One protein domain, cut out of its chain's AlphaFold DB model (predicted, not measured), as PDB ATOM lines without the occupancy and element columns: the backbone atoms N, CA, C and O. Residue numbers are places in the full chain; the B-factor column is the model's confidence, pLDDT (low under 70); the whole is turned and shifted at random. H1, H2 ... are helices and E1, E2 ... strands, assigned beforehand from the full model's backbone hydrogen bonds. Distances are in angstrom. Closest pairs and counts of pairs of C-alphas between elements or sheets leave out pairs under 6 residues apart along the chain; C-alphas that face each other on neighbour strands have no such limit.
ATOM      1  N   LEU A 127     138.554 137.075 142.496       87.69
ATOM      2  CA  LEU A 127     138.107 138.294 141.825       87.69
ATOM      3  C   LEU A 127     136.592 138.499 141.911       87.69
ATOM      4  O   LEU A 127     136.165 139.638 141.987       87.69
ATOM      5  N   ASN A 128     135.774 137.447 141.932       89.81
ATOM      6  CA  ASN A 128     134.321 137.632 142.003       89.81
ATOM      7  C   ASN A 128     133.893 138.216 143.345       89.81
ATOM      8  O   ASN A 128     133.034 139.087 143.382       89.81
ATOM      9  N   ASN A 129     134.537 137.806 144.432       87.38
ATOM     10  CA  ASN A 129     134.245 138.358 145.747       87.38
ATOM     11  C   ASN A 129     134.824 139.762 145.916       87.38
ATOM     12  O   ASN A 129     134.089 140.726 146.107       87.38
ATOM     13  N   LEU A 130     136.151 139.881 145.825       87.88
ATOM     14  CA  LEU A 130     136.838 141.137 146.109       87.88
ATOM     15  C   LEU A 130     136.564 142.178 145.015       87.88
ATOM     16  O   LEU A 130     136.300 143.340 145.310       87.88
ATOM     17  N   GLY A 131     136.549 141.752 143.751       89.50
ATOM     18  CA  GLY A 131     136.222 142.611 142.618       89.50
ATOM     19  C   GLY A 131     134.802 143.152 142.690       89.50
ATOM     20  O   GLY A 131     134.618 144.319 142.392       89.50
ATOM     21  N   SER A 132     133.809 142.395 143.174       89.31
ATOM     22  CA  SER A 132     132.430 142.911 143.302       89.31
ATOM     23  C   SER A 132     132.299 144.099 144.249       89.31
ATOM     24  O   SER A 132     131.374 144.907 144.134       89.31
ATOM     25  N   LEU A 133     133.208 144.172 145.215       85.19
ATOM     26  CA  LEU A 133     133.210 145.169 146.278       85.19
ATOM     27  C   LEU A 133     134.099 146.360 145.920       85.19
ATOM     28  O   LEU A 133     133.839 147.473 146.367       85.19
ATOM     29  N   LEU A 134     135.119 146.123 145.092       88.25
ATOM     30  CA  LEU A 134     136.006 147.148 144.551       88.25
ATOM     31  C   LEU A 134     135.519 147.743 143.227       88.25
ATOM     32  O   LEU A 134     136.000 148.807 142.850       88.25
ATOM     33  N   PHE A 135     134.622 147.062 142.512       88.56
ATOM     34  CA  PHE A 135     134.177 147.489 141.195       88.56
ATOM     35  C   PHE A 135     133.407 148.793 141.281       88.56
ATOM     36  O   PHE A 135     132.496 148.967 142.092       88.56
ATOM     37  N   LYS A 136     133.801 149.684 140.387       87.19
ATOM     38  CA  LYS A 136     133.204 150.983 140.146       87.19
ATOM     39  C   LYS A 136     133.005 151.143 138.643       87.19
ATOM     40  O   LYS A 136     133.476 150.301 137.871       87.19
ATOM     41  N   GLY A 137     132.335 152.215 138.232       89.75
ATOM     42  CA  GLY A 137     132.247 152.588 136.826       89.75
ATOM     43  C   GLY A 137     133.626 152.629 136.164       89.75
ATOM     44  O   GLY A 137     134.647 152.822 136.823       89.75
ATOM     45  N   GLU A 138     133.665 152.424 134.847       93.06
ATOM     46  CA  GLU A 138     134.913 152.340 134.075       93.06
ATOM     47  C   GLU A 138     135.866 153.513 134.347       93.06
ATOM     48  O   GLU A 138     137.060 153.297 134.559       93.06
ATOM     49  N   GLU A 139     135.304 154.717 134.454       94.88
ATOM     50  CA  GLU A 139     136.032 155.969 134.673       94.88
ATOM     51  C   GLU A 139     136.340 156.286 136.142       94.88
ATOM     52  O   GLU A 139     136.950 157.311 136.450       94.88
ATOM     53  N   GLU A 140     135.944 155.418 137.071       94.69
ATOM     54  CA  GLU A 140     136.151 155.624 138.500       94.69
ATOM     55  C   GLU A 140     137.396 154.904 139.018       94.69
ATOM     56  O   GLU A 140     137.655 153.736 138.729       94.69
ATOM     57  N   TYR A 141     138.148 155.588 139.879       93.62
ATOM     58  CA  TYR A 141     139.399 155.063 140.411       93.62
ATOM     59  C   TYR A 141     139.192 153.862 141.343       93.62
ATOM     60  O   TYR A 141     138.479 153.944 142.357       93.62
ATOM     61  N   VAL A 142     139.924 152.787 141.052       92.81
ATOM     62  CA  VAL A 142     140.099 151.623 141.923       92.81
ATOM     63  C   VAL A 142     141.559 151.594 142.390       92.81
ATOM     64  O   VAL A 142     142.441 151.598 141.533       92.81
ATOM     65  N   PRO A 143     141.844 151.531 143.706       91.19
ATOM     66  CA  PRO A 143     143.216 151.519 144.206       91.19
ATOM     67  C   PRO A 143     144.068 150.396 143.600       91.19
ATOM     68  O   PRO A 143     143.703 149.215 143.673       91.19
ATOM     69  N   SER A 144     145.220 150.769 143.037       92.62
ATOM     70  CA  SER A 144     146.179 149.862 142.395       92.62
ATOM     71  C   SER A 144     146.746 148.807 143.346       92.62
ATOM     72  O   SER A 144     146.972 147.677 142.918       92.62
ATOM     73  N   LYS A 145     146.857 149.113 144.650       89.12
ATOM     74  CA  LYS A 145     147.335 148.190 145.704       89.12
ATOM     75  C   LYS A 145     146.626 146.826 145.735       89.12
ATOM     76  O   LYS A 145     147.210 145.848 146.192       89.12
ATOM     77  N   TYR A 146     145.381 146.759 145.253       90.12
ATOM     78  CA  TYR A 146     144.571 145.534 145.200       90.12
ATOM     79  C   TYR A 146     144.761 144.717 143.912       90.12
ATOM     80  O   TYR A 146     144.227 143.612 143.793       90.12
ATOM     81  N   PHE A 147     145.510 145.234 142.933       92.38
ATOM     82  CA  PHE A 147     145.667 144.603 141.625       92.38
ATOM     83  C   PHE A 147     146.193 143.172 141.737       92.38
ATOM     84  O   PHE A 147     145.618 142.264 141.143       92.38
ATOM     85  N   VAL A 148     147.258 142.948 142.512       89.19
ATOM     86  CA  VAL A 148     147.899 141.627 142.601       89.19
ATOM     87  C   VAL A 148     147.026 140.578 143.290       89.19
ATOM     88  O   VAL A 148     147.129 139.398 142.956       89.19
ATOM     89  N   ASP A 149     146.134 140.992 144.193       86.50
ATOM     90  CA  ASP A 149     145.166 140.100 144.839       86.50
ATOM     91  C   ASP A 149     144.060 139.675 143.862       86.50
ATOM     92  O   ASP A 149     143.588 138.536 143.878       86.50
ATOM     93  N   LEU A 150     143.667 140.573 142.955       89.75
ATOM     94  CA  LEU A 150     142.665 140.306 141.921       89.75
ATOM     95  C   LEU A 150     143.240 139.536 140.720       89.75
ATOM     96  O   LEU A 150     142.576 138.649 140.149       89.75
ATOM     97  N   PHE A 151     144.489 139.840 140.371       91.31
ATOM     98  CA  PHE A 151     145.223 139.346 139.213       91.31
ATOM     99  C   PHE A 151     146.611 138.825 139.636       91.31
ATOM    100  O   PHE A 151     147.618 139.500 139.428       91.31
ATOM    101  N   PRO A 152     146.701 137.595 140.188       88.69
ATOM    102  CA  PRO A 152     147.950 137.068 140.736       88.69
ATOM    103  C   PRO A 152     149.086 137.030 139.710       88.69
ATOM    104  O   PRO A 152     149.011 136.276 138.724       88.69
ATOM    105  N   ILE A 153     150.151 137.795 139.979       92.50
ATOM    106  CA  ILE A 153     151.250 138.028 139.031       92.50
ATOM    107  C   ILE A 153     152.345 136.961 139.086       92.50
ATOM    108  O   ILE A 153     152.885 136.598 138.044       92.50
ATOM    109  N   LYS A 154     152.622 136.379 140.262       89.06
ATOM    110  CA  LYS A 154     153.753 135.459 140.504       89.06
ATOM    111  C   LYS A 154     153.889 134.342 139.472       89.06
ATOM    112  O   LYS A 154     154.975 134.043 138.985       89.06
ATOM    113  N   SER A 155     152.770 133.712 139.119       89.50
ATOM    114  CA  SER A 155     152.746 132.598 138.157       89.50
ATOM    115  C   SER A 155     152.974 133.030 136.703       89.50
ATOM    116  O   SER A 155     153.181 132.169 135.852       89.50
ATOM    117  N   LYS A 156     152.914 134.334 136.408       93.25
ATOM    118  CA  LYS A 156     153.044 134.926 135.067       93.25
ATOM    119  C   LYS A 156     154.404 135.601 134.879       93.25
ATOM    120  O   LYS A 156     154.806 135.800 133.738       93.25
ATOM    121  N   LEU A 157     155.113 135.888 135.971       89.69
ATOM    122  CA  LEU A 157     156.500 136.337 135.945       89.69
ATOM    123  C   LEU A 157     157.437 135.229 135.451       89.69
ATOM    124  O   LEU A 157     157.210 134.026 135.677       89.69
ATOM    125  N   SER A 158     158.530 135.646 134.813       86.31
ATOM    126  CA  SER A 158     159.629 134.749 134.467       86.31
ATOM    127  C   SER A 158     160.267 134.149 135.726       86.31
ATOM    128  O   SER A 158     160.122 134.672 136.830       86.31
ATOM    129  N   SER A 159     161.029 133.062 135.576       78.12
ATOM    130  CA  SER A 159     161.743 132.455 136.709       78.12
ATOM    131  C   SER A 159     162.662 133.442 137.436       78.12
ATOM    132  O   SER A 159     162.822 133.330 138.644       78.12
ATOM    133  N   TYR A 160     163.240 134.407 136.712       75.88
ATOM    134  CA  TYR A 160     164.050 135.475 137.297       75.88
ATOM    135  C   TYR A 160     163.172 136.524 137.988       75.88
ATOM    136  O   TYR A 160     163.426 136.857 139.138       75.88
ATOM    137  N   GLY A 161     162.107 136.988 137.322       76.50
ATOM    138  CA  GLY A 161     161.197 138.002 137.863       76.50
ATOM    139  C   GLY A 161     160.523 137.573 139.166       76.50
ATOM    140  O   GLY A 161     160.292 138.397 140.037       76.50
ATOM    141  N   ARG A 162     160.290 136.270 139.373       84.81
ATOM    142  CA  ARG A 162     159.772 135.743 140.651       84.81
ATOM    143  C   ARG A 162     160.666 136.028 141.863       84.81
ATOM    144  O   ARG A 162     160.156 135.983 142.975       84.81
ATOM    145  N   ASN A 163     161.959 136.288 141.665       80.56
ATOM    146  CA  ASN A 163     162.868 136.674 142.751       80.56
ATOM    147  C   ASN A 163     162.729 138.155 143.141       80.56
ATOM    148  O   ASN A 163     163.261 138.547 144.170       80.56
ATOM    149  N   PHE A 164     162.022 138.943 142.328       83.19
ATOM    150  CA  PHE A 164     161.790 140.381 142.483       83.19
ATOM    151  C   PHE A 164     160.285 140.690 142.431       83.19
ATOM    152  O   PHE A 164     159.839 141.658 141.814       83.19
ATOM    153  N   GLU A 165     159.469 139.778 142.973       86.31
ATOM    154  CA  GLU A 165     158.008 139.857 142.888       86.31
ATOM    155  C   GLU A 165     157.477 141.158 143.501       86.31
ATOM    156  O   GLU A 165     156.596 141.781 142.911       86.31
ATOM    157  N   ASP A 166     158.036 141.581 144.636       86.25
ATOM    158  CA  ASP A 166     157.598 142.774 145.359       86.25
ATOM    159  C   ASP A 166     157.967 144.063 144.610       86.25
ATOM    160  O   ASP A 166     157.143 144.971 144.490       86.25
ATOM    161  N   GLU A 167     159.166 144.142 144.031       86.50
ATOM    162  CA  GLU A 167     159.601 145.293 143.237       86.50
ATOM    163  C   GLU A 167     158.807 145.411 141.934       86.50
ATOM    164  O   GLU A 167     158.380 146.504 141.554       86.50
ATOM    165  N   ILE A 168     158.565 144.285 141.256       88.25
ATOM    166  CA  ILE A 168     157.753 144.257 140.035       88.25
ATOM    167  C   ILE A 168     156.289 144.566 140.361       88.25
ATOM    168  O   ILE A 168     155.630 145.262 139.590       88.25
ATOM    169  N   ARG A 169     155.773 144.112 141.512       93.06
ATOM    170  CA  ARG A 169     154.450 144.505 142.012       93.06
ATOM    171  C   ARG A 169     154.351 146.020 142.165       93.06
ATOM    172  O   ARG A 169     153.435 146.607 141.597       93.06
ATOM    173  N   GLN A 170     155.282 146.649 142.883       89.06
ATOM    174  CA  GLN A 170     155.271 148.104 143.087       89.06
ATOM    175  C   GLN A 170     155.344 148.861 141.755       89.06
ATOM    176  O   GLN A 170     154.638 149.849 141.557       89.06
ATOM    177  N   PHE A 171     156.154 148.369 140.815       90.81
ATOM    178  CA  PHE A 171     156.225 148.921 139.464       90.81
ATOM    179  C   PHE A 171     154.884 148.815 138.720       90.81
ATOM    180  O   PHE A 171     154.431 149.785 138.114       90.81
ATOM    181  N   ILE A 172     154.222 147.656 138.789       95.31
ATOM    182  CA  ILE A 172     152.899 147.437 138.190       95.31
ATOM    183  C   ILE A 172     151.849 148.371 138.803       95.31
ATOM    184  O   ILE A 172     151.062 148.952 138.061       95.31
ATOM    185  N   GLU A 173     151.840 148.537 140.127       92.44
ATOM    186  CA  GLU A 173     150.902 149.427 140.821       92.44
ATOM    187  C   GLU A 173     151.043 150.875 140.321       92.44
ATOM    188  O   GLU A 173     150.058 151.472 139.883       92.44
ATOM    189  N   GLN A 174     152.275 151.392 140.245       89.81
ATOM    190  CA  GLN A 174     152.560 152.727 139.698       89.81
ATOM    191  C   GLN A 174     152.149 152.860 138.226       89.81
ATOM    192  O   GLN A 174     151.603 153.886 137.814       89.81
ATOM    193  N   LYS A 175     152.398 151.823 137.420       93.94
ATOM    194  CA  LYS A 175     152.017 151.798 136.005       93.94
ATOM    195  C   LYS A 175     150.500 151.839 135.827       93.94
ATOM    196  O   LYS A 175     150.016 152.559 134.959       93.94
ATOM    197  N   ILE A 176     149.752 151.100 136.643       95.31
ATOM    198  CA  ILE A 176     148.283 151.117 136.642       95.31
ATOM    199  C   ILE A 176     147.758 152.507 136.999       95.31
ATOM    200  O   ILE A 176     146.861 153.007 136.319       95.31
ATOM    201  N   ASP A 177     148.337 153.149 138.013       91.31
ATOM    202  CA  ASP A 177     147.940 154.503 138.406       91.31
ATOM    203  C   ASP A 177     148.202 155.516 137.286       91.31
ATOM    204  O   ASP A 177     147.351 156.362 137.007       91.31
ATOM    205  N   LEU A 178     149.333 155.395 136.585       91.19
ATOM    206  CA  LEU A 178     149.650 156.229 135.424       91.19
ATOM    207  C   LEU A 178     148.677 155.997 134.255       91.19
ATOM    208  O   LEU A 178     148.235 156.960 133.629       91.19
ATOM    209  N   ILE A 179     148.312 154.741 133.973       93.19
ATOM    210  CA  ILE A 179     147.305 154.406 132.952       93.19
ATOM    211  C   ILE A 179     145.969 155.059 133.306       93.19
ATOM    212  O   ILE A 179     145.394 155.756 132.475       93.19
ATOM    213  N   TYR A 180     145.505 154.922 134.549       93.06
ATOM    214  CA  TYR A 180     144.260 155.552 134.981       93.06
ATOM    215  C   TYR A 180     144.315 157.086 134.875       93.06
ATOM    216  O   TYR A 180     143.349 157.714 134.442       93.06
ATOM    217  N   GLN A 181     145.438 157.714 135.239       91.38
ATOM    218  CA  GLN A 181     145.602 159.167 135.118       91.38
ATOM    219  C   GLN A 181     145.452 159.655 133.672       91.38
ATOM    220  O   GLN A 181     144.802 160.682 133.461       91.38
ATOM    221  N   ASN A 182     146.010 158.908 132.715       93.06
ATOM    222  CA  ASN A 182     146.045 159.268 131.298       93.06
ATOM    223  C   ASN A 182     144.765 158.890 130.543       93.06
ATOM    224  O   ASN A 182     144.261 159.685 129.756       93.06
ATOM    225  N   GLU A 183     144.255 157.682 130.768       95.19
ATOM    226  CA  GLU A 183     143.176 157.089 129.969       95.19
ATOM    227  C   GLU A 183     141.814 157.162 130.659       95.19
ATOM    228  O   GLU A 183     140.798 157.021 129.991       95.19
ATOM    229  N   LYS A 184     141.781 157.403 131.979       95.50
ATOM    230  CA  LYS A 184     140.559 157.353 132.798       95.50
ATOM    231  C   LYS A 184     139.835 156.008 132.699       95.50
ATOM    232  O   LYS A 184     138.618 155.976 132.693       95.50
ATOM    233  N   ILE A 185     140.575 154.898 132.662       95.38
ATOM    234  CA  ILE A 185     140.003 153.544 132.687       95.38
ATOM    235  C   ILE A 185     140.605 152.764 133.855       95.38
ATOM    236  O   ILE A 185     141.828 152.665 133.990       95.38
ATOM    237  N   ASN A 186     139.757 152.206 134.721       95.81
ATOM    238  CA  ASN A 186     140.212 151.388 135.843       95.81
ATOM    239  C   ASN A 186     140.663 149.984 135.403       95.81
ATOM    240  O   ASN A 186     140.166 149.404 134.435       95.81
ATOM    241  N   TYR A 187     141.599 149.391 136.147       95.94
ATOM    242  CA  TYR A 187     142.217 148.125 135.750       95.94
ATOM    243  C   TYR A 187     141.264 146.920 135.784       95.94
ATOM    244  O   TYR A 187     141.507 145.939 135.081       95.94
ATOM    245  N   ILE A 188     140.180 146.956 136.569       95.44
ATOM    246  CA  ILE A 188     139.190 145.872 136.551       95.44
ATOM    247  C   ILE A 188     138.497 145.861 135.183       95.44
ATOM    248  O   ILE A 188     138.397 144.796 134.575       95.44
ATOM    249  N   SER A 189     138.125 147.031 134.657       94.81
ATOM    250  CA  SER A 189     137.570 147.180 133.306       94.81
ATOM    251  C   SER A 189     138.579 146.849 132.198       94.81
ATOM    252  O   SER A 189     138.203 146.265 131.182       94.81
ATOM    253  N   LEU A 190     139.874 147.136 132.393       95.06
ATOM    254  CA  LEU A 190     140.920 146.775 131.418       95.06
ATOM    255  C   LEU A 190     141.093 145.256 131.262       95.06
ATOM    256  O   LEU A 190     141.316 144.761 130.150       95.06
ATOM    257  N   PHE A 191     141.018 144.521 132.375       96.44
ATOM    258  CA  PHE A 191     141.453 143.122 132.458       96.44
ATOM    259  C   PHE A 191     140.332 142.112 132.722       96.44
ATOM    260  O   PHE A 191     140.602 140.907 132.785       96.44
ATOM    261  N   ALA A 192     139.082 142.547 132.872       95.56
ATOM    262  CA  ALA A 192     137.956 141.649 133.080       95.56
ATOM    263  C   ALA A 192     136.679 142.115 132.374       95.56
ATOM    264  O   ALA A 192     136.383 143.298 132.259       95.56
ATOM    265  N   LYS A 193     135.879 141.140 131.939       93.88
ATOM    266  CA  LYS A 193     134.495 141.351 131.508       93.88
ATOM    267  C   LYS A 193     133.568 141.171 132.694       93.88
ATOM    268  O   LYS A 193     133.708 140.190 133.426       93.88
ATOM    269  N   VAL A 194     132.604 142.070 132.836       93.62
ATOM    270  CA  VAL A 194     131.656 142.088 133.949       93.62
ATOM    271  C   VAL A 194     130.280 141.576 133.524       93.62
ATOM    272  O   VAL A 194     129.820 141.820 132.407       93.62
ATOM    273  N   LYS A 195     129.620 140.842 134.419       94.38
ATOM    274  CA  LYS A 195     128.193 140.518 134.357       94.38
ATOM    275  C   LYS A 195     127.552 140.873 135.690       94.38
ATOM    276  O   LYS A 195     128.126 140.566 136.731       94.38
ATOM    277  N   ASN A 196     126.360 141.458 135.648       93.38
ATOM    278  CA  ASN A 196     125.614 141.780 136.860       93.38
ATOM    279  C   ASN A 196     125.231 140.502 137.616       93.38
ATOM    280  O   ASN A 196     124.899 139.474 137.019       93.38
ATOM    281  N   ALA A 197     125.282 140.597 138.934       92.81
ATOM    282  CA  ALA A 197     124.886 139.587 139.897       92.81
ATOM    283  C   ALA A 197     124.259 140.279 141.114       92.81
ATOM    284  O   ALA A 197     124.187 141.503 141.188       92.81
ATOM    285  N   SER A 198     123.801 139.486 142.075       91.12
ATOM    286  CA  SER A 198     123.324 139.977 143.363       91.12
ATOM    287  C   SER A 198     123.832 139.047 144.455       91.12
ATOM    288  O   SER A 198     123.910 137.830 144.256       91.12
ATOM    289  N   TYR A 199     124.202 139.630 145.587       90.81
ATOM    290  CA  TYR A 199     124.601 138.915 146.787       90.81
ATOM    291  C   TYR A 199     123.542 139.102 147.860       90.81
ATOM    292  O   TYR A 199     123.113 140.222 148.123       90.81
ATOM    293  N   THR A 200     123.154 138.000 148.493       93.25
ATOM    294  CA  THR A 200     122.227 138.010 149.623       93.25
ATOM    295  C   THR A 200     123.014 137.947 150.925       93.25
ATOM    296  O   THR A 200     123.836 137.045 151.115       93.25
ATOM    297  N   ILE A 201     122.742 138.884 151.825       96.00
ATOM    298  CA  ILE A 201     123.166 138.836 153.222       96.00
ATOM    299  C   ILE A 201     122.213 137.868 153.936       96.00
ATOM    300  O   ILE A 201     121.000 138.069 153.868       96.00
ATOM    301  N   PRO A 202     122.714 136.783 154.553       96.19
ATOM    302  CA  PRO A 202     121.849 135.797 155.178       96.19
ATOM    303  C   PRO A 202     121.244 136.347 156.465       96.19
ATOM    304  O   PRO A 202     121.932 137.006 157.248       96.19
ATOM    305  N   THR A 203     119.980 136.012 156.667       96.25
ATOM    306  CA  THR A 203     119.153 136.364 157.821       96.25
ATOM    307  C   THR A 203     118.558 135.101 158.429       96.25
ATOM    308  O   THR A 203     118.557 134.056 157.774       96.25
ATOM    309  N   THR A 204     118.049 135.184 159.657       95.62
ATOM    310  CA  THR A 204     117.279 134.079 160.255       95.62
ATOM    311  C   THR A 204     115.829 134.080 159.779       95.62
ATOM    312  O   THR A 204     115.340 135.066 159.224       95.62
ATOM    313  N   ILE A 205     115.103 132.993 160.046       93.50
ATOM    314  CA  ILE A 205     113.656 132.908 159.784       93.50
ATOM    315  C   ILE A 205     112.816 133.895 160.618       93.50
ATOM    316  O   ILE A 205     111.660 134.150 160.285       93.50
ATOM    317  N   ASN A 206     113.368 134.448 161.701       90.06
ATOM    318  CA  ASN A 206     112.629 135.321 162.616       90.06
ATOM    319  C   ASN A 206     112.535 136.775 162.153       90.06
ATOM    320  O   ASN A 206     111.776 137.540 162.749       90.06
ATOM    321  N   VAL A 207     113.342 137.186 161.172       93.88
ATOM    322  CA  VAL A 207     113.272 138.553 160.659       93.88
ATOM    323  C   VAL A 207     112.074 138.688 159.724       93.88
ATOM    324  O   VAL A 207     111.842 137.817 158.881       93.88
ATOM    325  N   ASP A 208     111.309 139.772 159.859       95.50
ATOM    326  CA  ASP A 208     110.278 140.076 158.872       95.50
ATOM    327  C   ASP A 208     110.966 140.426 157.548       95.50
ATOM    328  O   ASP A 208     111.808 141.323 157.474       95.50
ATOM    329  N   TYR A 209     110.624 139.689 156.492       94.25
ATOM    330  CA  TYR A 209     111.184 139.916 155.167       94.25
ATOM    331  C   TYR A 209     110.901 141.338 154.673       94.25
ATOM    332  O   TYR A 209     111.755 141.928 154.012       94.25
ATOM    333  N   ASP A 210     109.736 141.902 154.998       96.50
ATOM    334  CA  ASP A 210     109.371 143.244 154.554       96.50
ATOM    335  C   ASP A 210     110.250 144.338 155.174       96.50
ATOM    336  O   ASP A 210     110.463 145.357 154.515       96.50
ATOM    337  N   ASP A 211     110.835 144.093 156.351       95.62
ATOM    338  CA  ASP A 211     111.746 145.026 157.025       95.62
ATOM    339  C   ASP A 211     113.150 145.044 156.397       95.62
ATOM    340  O   ASP A 211     113.874 146.032 156.511       95.62
ATOM    341  N   VAL A 212     113.557 143.957 155.727       96.62
ATOM    342  CA  VAL A 212     114.948 143.773 155.266       96.62
ATOM    343  C   VAL A 212     115.108 143.596 153.760       96.62
ATOM    344  O   VAL A 212     116.232 143.677 153.260       96.62
ATOM    345  N   LYS A 213     114.026 143.357 153.007       94.62
ATOM    346  CA  LYS A 213     114.069 143.016 151.569       94.62
ATOM    347  C   LYS A 213     114.830 144.017 150.700       94.62
ATOM    348  O   LYS A 213     115.447 143.597 149.719       94.62
ATOM    349  N   ASP A 214     114.807 145.295 151.070       93.19
ATOM    350  CA  ASP A 214     115.435 146.380 150.309       93.19
ATOM    351  C   ASP A 214     116.948 146.484 150.571       93.19
ATOM    352  O   ASP A 214     117.676 147.053 149.762       93.19
ATOM    353  N   TYR A 215     117.435 145.884 151.661       95.00
ATOM    354  CA  TYR A 215     118.819 146.011 152.136       95.00
ATOM    355  C   TYR A 215     119.583 144.682 152.112       95.00
ATOM    356  O   TYR A 215     120.799 144.629 151.934       95.00
ATOM    357  N   MET A 216     118.878 143.557 152.253       94.81
ATOM    358  CA  MET A 216     119.507 142.238 152.333       94.81
ATOM    359  C   MET A 216     120.120 141.773 151.007       94.81
ATOM    360  O   MET A 216     120.856 140.786 150.985       94.81
ATOM    361  N   ARG A 217     119.800 142.437 149.890       94.19
ATOM    362  CA  ARG A 217     120.366 142.153 148.570       94.19
ATOM    363  C   ARG A 217     121.213 143.316 148.104       94.19
ATOM    364  O   ARG A 217     120.732 144.427 147.947       94.19
ATOM    365  N   VAL A 218     122.466 143.012 147.803       92.50
ATOM    366  CA  VAL A 218     123.438 143.994 147.345       92.50
ATOM    367  C   VAL A 218     123.836 143.671 145.915       92.50
ATOM    368  O   VAL A 218     124.082 142.507 145.579       92.50
ATOM    369  N   ASP A 219     123.927 144.699 145.076       90.38
ATOM    370  CA  ASP A 219     124.419 144.544 143.710       90.38
ATOM    371  C   ASP A 219     125.817 143.928 143.704       90.38
ATOM    372  O   ASP A 219     126.709 144.287 144.481       90.38
ATOM    373  N   GLY A 220     126.005 142.977 142.803       90.81
ATOM    374  CA  GLY A 220     127.201 142.170 142.689       90.81
ATOM    375  C   GLY A 220     127.654 142.017 141.253       90.81
ATOM    376  O   GLY A 220     126.947 142.383 140.313       90.81
ATOM    377  N   TYR A 221     128.832 141.428 141.074       92.44
ATOM    378  CA  TYR A 221     129.436 141.298 139.762       92.44
ATOM    379  C   TYR A 221     130.172 139.965 139.605       92.44
ATOM    380  O   TYR A 221     130.956 139.530 140.444       92.44
ATOM    381  N   ILE A 222     129.946 139.304 138.475       93.62
ATOM    382  CA  ILE A 222     130.735 138.148 138.057       93.62
ATOM    383  C   ILE A 222     131.729 138.626 137.011       93.62
ATOM    384  O   ILE A 222     131.346 139.154 135.964       93.62
ATOM    385  N   PHE A 223     133.008 138.389 137.273       94.62
ATOM    386  CA  PHE A 223     134.097 138.781 136.400       94.62
ATOM    387  C   PHE A 223     134.655 137.582 135.646       94.62
ATOM    388  O   PHE A 223     134.939 136.522 136.204       94.62
ATOM    389  N   THR A 224     134.887 137.781 134.356       95.00
ATOM    390  CA  THR A 224     135.663 136.864 133.522       95.00
ATOM    391  C   THR A 224     136.960 137.551 133.133       95.00
ATOM    392  O   THR A 224     136.936 138.553 132.423       95.00
ATOM    393  N   ARG A 225     138.091 137.023 133.609       94.12
ATOM    394  CA  ARG A 225     139.422 137.587 133.345       94.12
ATOM    395  C   ARG A 225     139.808 137.440 131.873       94.12
ATOM    396  O   ARG A 225     139.647 136.363 131.301       94.12
ATOM    397  N   ASP A 226     140.398 138.484 131.306       95.19
ATOM    398  CA  ASP A 226     141.096 138.428 130.023       95.19
ATOM    399  C   ASP A 226     142.548 137.984 130.259       95.19
ATOM    400  O   ASP A 226     143.455 138.785 130.499       95.19
ATOM    401  N   MET A 227     142.748 136.665 130.283       92.62
ATOM    402  CA  MET A 227     144.029 136.065 130.665       92.62
ATOM    403  C   MET A 227     145.174 136.428 129.719       92.62
ATOM    404  O   MET A 227     146.315 136.525 130.175       92.62
ATOM    405  N   ASP A 228     144.884 136.655 128.438       94.69
ATOM    406  CA  ASP A 228     145.896 137.011 127.448       94.69
ATOM    407  C   ASP A 228     146.366 138.451 127.646       94.69
ATOM    408  O   ASP A 228     147.576 138.690 127.720       94.69
ATOM    409  N   LYS A 229     145.433 139.394 127.857       95.88
ATOM    410  CA  LYS A 229     145.784 140.775 128.219       95.88
ATOM    411  C   LYS A 229     146.582 140.839 129.515       95.88
ATOM    412  O   LYS A 229     147.620 141.493 129.552       95.88
ATOM    413  N   ILE A 230     146.144 140.127 130.556       95.44
ATOM    414  CA  ILE A 230     146.840 140.089 131.852       95.44
ATOM    415  C   ILE A 230     148.266 139.555 131.681       95.44
ATOM    416  O   ILE A 230     149.217 140.130 132.206       95.44
ATOM    417  N   LYS A 231     148.435 138.455 130.939       95.50
ATOM    418  CA  LYS A 231     149.747 137.839 130.717       95.50
ATOM    419  C   LYS A 231     150.681 138.759 129.931       95.50
ATOM    420  O   LYS A 231     151.848 138.858 130.305       95.50
ATOM    421  N   SER A 232     150.185 139.410 128.875       96.31
ATOM    422  CA  SER A 232     150.975 140.394 128.121       96.31
ATOM    423  C   SER A 232     151.383 141.546 129.025       96.31
ATOM    424  O   SER A 232     152.569 141.806 129.180       96.31
ATOM    425  N   PHE A 233     150.419 142.145 129.727       97.38
ATOM    426  CA  PHE A 233     150.659 143.286 130.599       97.38
ATOM    427  C   PHE A 233     151.702 143.000 131.687       97.38
ATOM    428  O   PHE A 233     152.600 143.811 131.904       97.38
ATOM    429  N   ILE A 234     151.633 141.837 132.344       96.88
ATOM    430  CA  ILE A 234     152.619 141.443 133.365       96.88
ATOM    431  C   ILE A 234     154.002 141.234 132.739       96.88
ATOM    432  O   ILE A 234     154.997 141.687 133.302       96.88
ATOM    433  N   LYS A 235     154.081 140.581 131.574       95.06
ATOM    434  CA  LYS A 235     155.351 140.364 130.865       95.06
ATOM    435  C   LYS A 235     155.993 141.690 130.445       95.06
ATOM    436  O   LYS A 235     157.192 141.872 130.639       95.06
ATOM    437  N   ASP A 236     155.198 142.602 129.896       95.88
ATOM    438  CA  ASP A 236     155.653 143.917 129.450       95.88
ATOM    439  C   ASP A 236     156.105 144.762 130.645       95.88
ATOM    440  O   ASP A 236     157.153 145.399 130.598       95.88
ATOM    441  N   SER A 237     155.382 144.682 131.765       95.50
ATOM    442  CA  SER A 237     155.764 145.348 133.014       95.50
ATOM    443  C   SER A 237     157.063 144.790 133.601       95.50
ATOM    444  O   SER A 237     157.915 145.565 134.024       95.50
ATOM    445  N   GLU A 238     157.274 143.469 133.574       92.25
ATOM    446  CA  GLU A 238     158.561 142.880 133.970       92.25
ATOM    447  C   GLU A 238     159.700 143.362 133.052       92.25
ATOM    448  O   GLU A 238     160.783 143.676 133.537       92.25
ATOM    449  N   ASN A 239     159.475 143.449 131.738       89.81
ATOM    450  CA  ASN A 239     160.471 143.946 130.783       89.81
ATOM    451  C   ASN A 239     160.815 145.426 130.985       89.81
ATOM    452  O   ASN A 239     161.986 145.800 130.921       89.81
ATOM    453  N   GLU A 240     159.823 146.273 131.244       88.75
ATOM    454  CA  GLU A 240     160.048 147.688 131.541       88.75
ATOM    455  C   GLU A 240     160.790 147.874 132.868       88.75
ATOM    456  O   GLU A 240     161.740 148.656 132.927       88.75
ATOM    457  N   TRP A 241     160.424 147.105 133.899       89.25
ATOM    458  CA  TRP A 241     161.147 147.075 135.170       89.25
ATOM    459  C   TRP A 241     162.590 146.576 134.991       89.25
ATOM    460  O   TRP A 241     163.525 147.154 135.540       89.25
ATOM    461  N   ARG A 242     162.815 145.549 134.164       80.75
ATOM    462  CA  ARG A 242     164.166 145.097 133.799       80.75
ATOM    463  C   ARG A 242     164.959 146.229 133.154       80.75
ATOM    464  O   ARG A 242     166.057 146.537 133.604       80.75
ATOM    465  N   LYS A 243     164.380 146.906 132.162       76.62
ATOM    466  CA  LYS A 243     165.022 148.017 131.452       76.62
ATOM    467  C   LYS A 243     165.376 149.181 132.381       76.62
ATOM    468  O   LYS A 243     166.469 149.730 132.251       76.62
ATOM    469  N   SER A 244     164.496 149.546 133.319       69.75
ATOM    470  CA  SER A 244     164.772 150.610 134.298       69.75
ATOM    471  C   SER A 244     165.879 150.241 135.292       69.75
ATOM    472  O   SER A 244     166.527 151.131 135.834       69.75
ATOM    473  N   ASN A 245     166.152 148.945 135.462       67.25
ATOM    474  CA  ASN A 245     167.255 148.409 136.258       67.25
ATOM    475  C   ASN A 245     168.469 147.980 135.411       67.25
ATOM    476  O   ASN A 245     169.365 147.316 135.925       67.25
ATOM    477  N   HIS A 246     168.521 148.360 134.127       66.69
ATOM    478  CA  HIS A 246     169.589 147.992 133.184       66.69
ATOM    479  C   HIS A 246     169.771 146.475 132.970       66.69
ATOM    480  O   HIS A 246     170.860 146.020 132.628       66.69
ATOM    481  N   LEU A 247     168.697 145.704 133.133       60.25
ATOM    482  CA  LEU A 247     168.649 144.256 132.936       60.25
ATOM    483  C   LEU A 247     168.127 143.904 131.530       60.25
ATOM    484  O   LEU A 247     167.282 144.627 130.984       60.25
ATOM    485  N   PRO A 248     168.548 142.766 130.947       54.56
ATOM    486  CA  PRO A 248     168.041 142.311 129.658       54.56
ATOM    487  C   PRO A 248     166.563 141.901 129.736       54.56
ATOM    488  O   PRO A 248     166.102 141.297 130.711       54.56
ATOM    489  N   GLU A 249     165.816 142.171 128.666       76.06
ATOM    490  CA  GLU A 249     164.418 141.748 128.522       76.06
ATOM    491  C   GLU A 249     164.273 140.215 128.455       76.06
ATOM    492  O   GLU A 249     165.174 139.471 128.052       76.06
ATOM    493  N   ILE A 250     163.087 139.721 128.812       72.62
ATOM    494  CA  ILE A 250     162.721 138.308 128.736       72.62
ATOM    495  C   ILE A 250     162.897 137.801 127.300       72.62
ATOM    496  O   ILE A 250     162.256 138.283 126.368       72.62
ATOM    497  N   GLY A 251     163.711 136.758 127.140       61.41
ATOM    498  CA  GLY A 251     163.945 136.100 125.851       61.41
ATOM    499  C   GLY A 251     165.106 136.674 125.039       61.41
ATOM    500  O   GLY A 251     165.494 136.032 124.069       61.41
ATOM    501  N   LYS A 252     165.711 137.796 125.456       58.34
ATOM    502  CA  LYS A 252     166.933 138.333 124.822       58.34
ATOM    503  C   LYS A 252     168.234 137.666 125.311       58.34
ATOM    504  O   LYS A 252     169.290 137.907 124.752       58.34
TER     505      LYS A 252
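What this domain is: This is residues 127 to 252 of the 387 residues of an uncharacterized protein of Lactobacillus salivarius NIAS840 (UniProt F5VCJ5). A long two-stranded ribbon, E1 and E2, reaches out from a loose cluster of helices to a far loop with the short H5, where residues 204 to 211 stick out. H6 extends the long axis beyond the ribbon's other end and crosses H3, while H1 packs on E2 and H2 joins H1 to H3. The printed part has 126 residues, with six named helices and two antiparallel strands in the order H1 H2 H3 H4 E1 H5 E2 H6; the class is mixed, helices and strands. The whole is loose, a rod spanning 65 by 29 by 21 A, with a radius of gyration of the C-alphas of 18.7 A.

Where its parts are: E1, residues 192 to 200, is 23.1 A long, and E2, residues 217 to 225, 24.8 A. H5 is residues 209 to 212. H1, residues 127 to 134, begins at C-alpha 127 (138.107, 138.294, 141.825). H2 is residues 144 to 150, H3 161 to 183, 27.4 A, and H4 187 to 191. H6, residues 227 to 244, 25.6 A, ends at C-alpha 244 (164.772, 150.610, 134.298).

How they stand to each other: E1 and E2 are antiparallel at 153 degrees, with N 193 and O 224 2.8 A apart; E1 bends by 61 degrees at residue 195. The closest C-alphas of H1 and E2, Ser 132 and Tyr 221, are 4.9 A apart. H1 and H2 form a helical hairpin and touch at Leu 127 and Leu 150, C-alphas 5.0 A apart. H3, with residues 169 to 177 alone, touches H2 at a steep tilt of 57 degrees, closest C-alphas Glu 173 and Ser 144, 5.0 A. H6, with residues 234 to 241 alone, touches H3 about perpendicular at 76 degrees, closest C-alphas Glu 238 and Ile 168, 6.3 A; H3 has a kink of 55 degrees near residue 168. H4 and H6 only just touch, with 3 pairs of C-alphas within 8 A, the closest Phe 191 and Ile 230, 6.2 A. Every O i to N i+4 pair is within hydrogen-bond range in H4 and H6, against 3 of 4 in H1, 17 of 19 in H3 and 1 of 3 in H2, which has 3 of 4 O i to N i+3 pairs within range; H5 is too short for an O i to N i+4 pair.

The domain as a whole: The C-alphas farthest apart, Asn 206 and Lys 252, are 66.2 A apart. The printed part has no cut, and no link is long. The mean pLDDT of the printed part is 89.7; residues 244 to 248 and 251 to 252 are under 70.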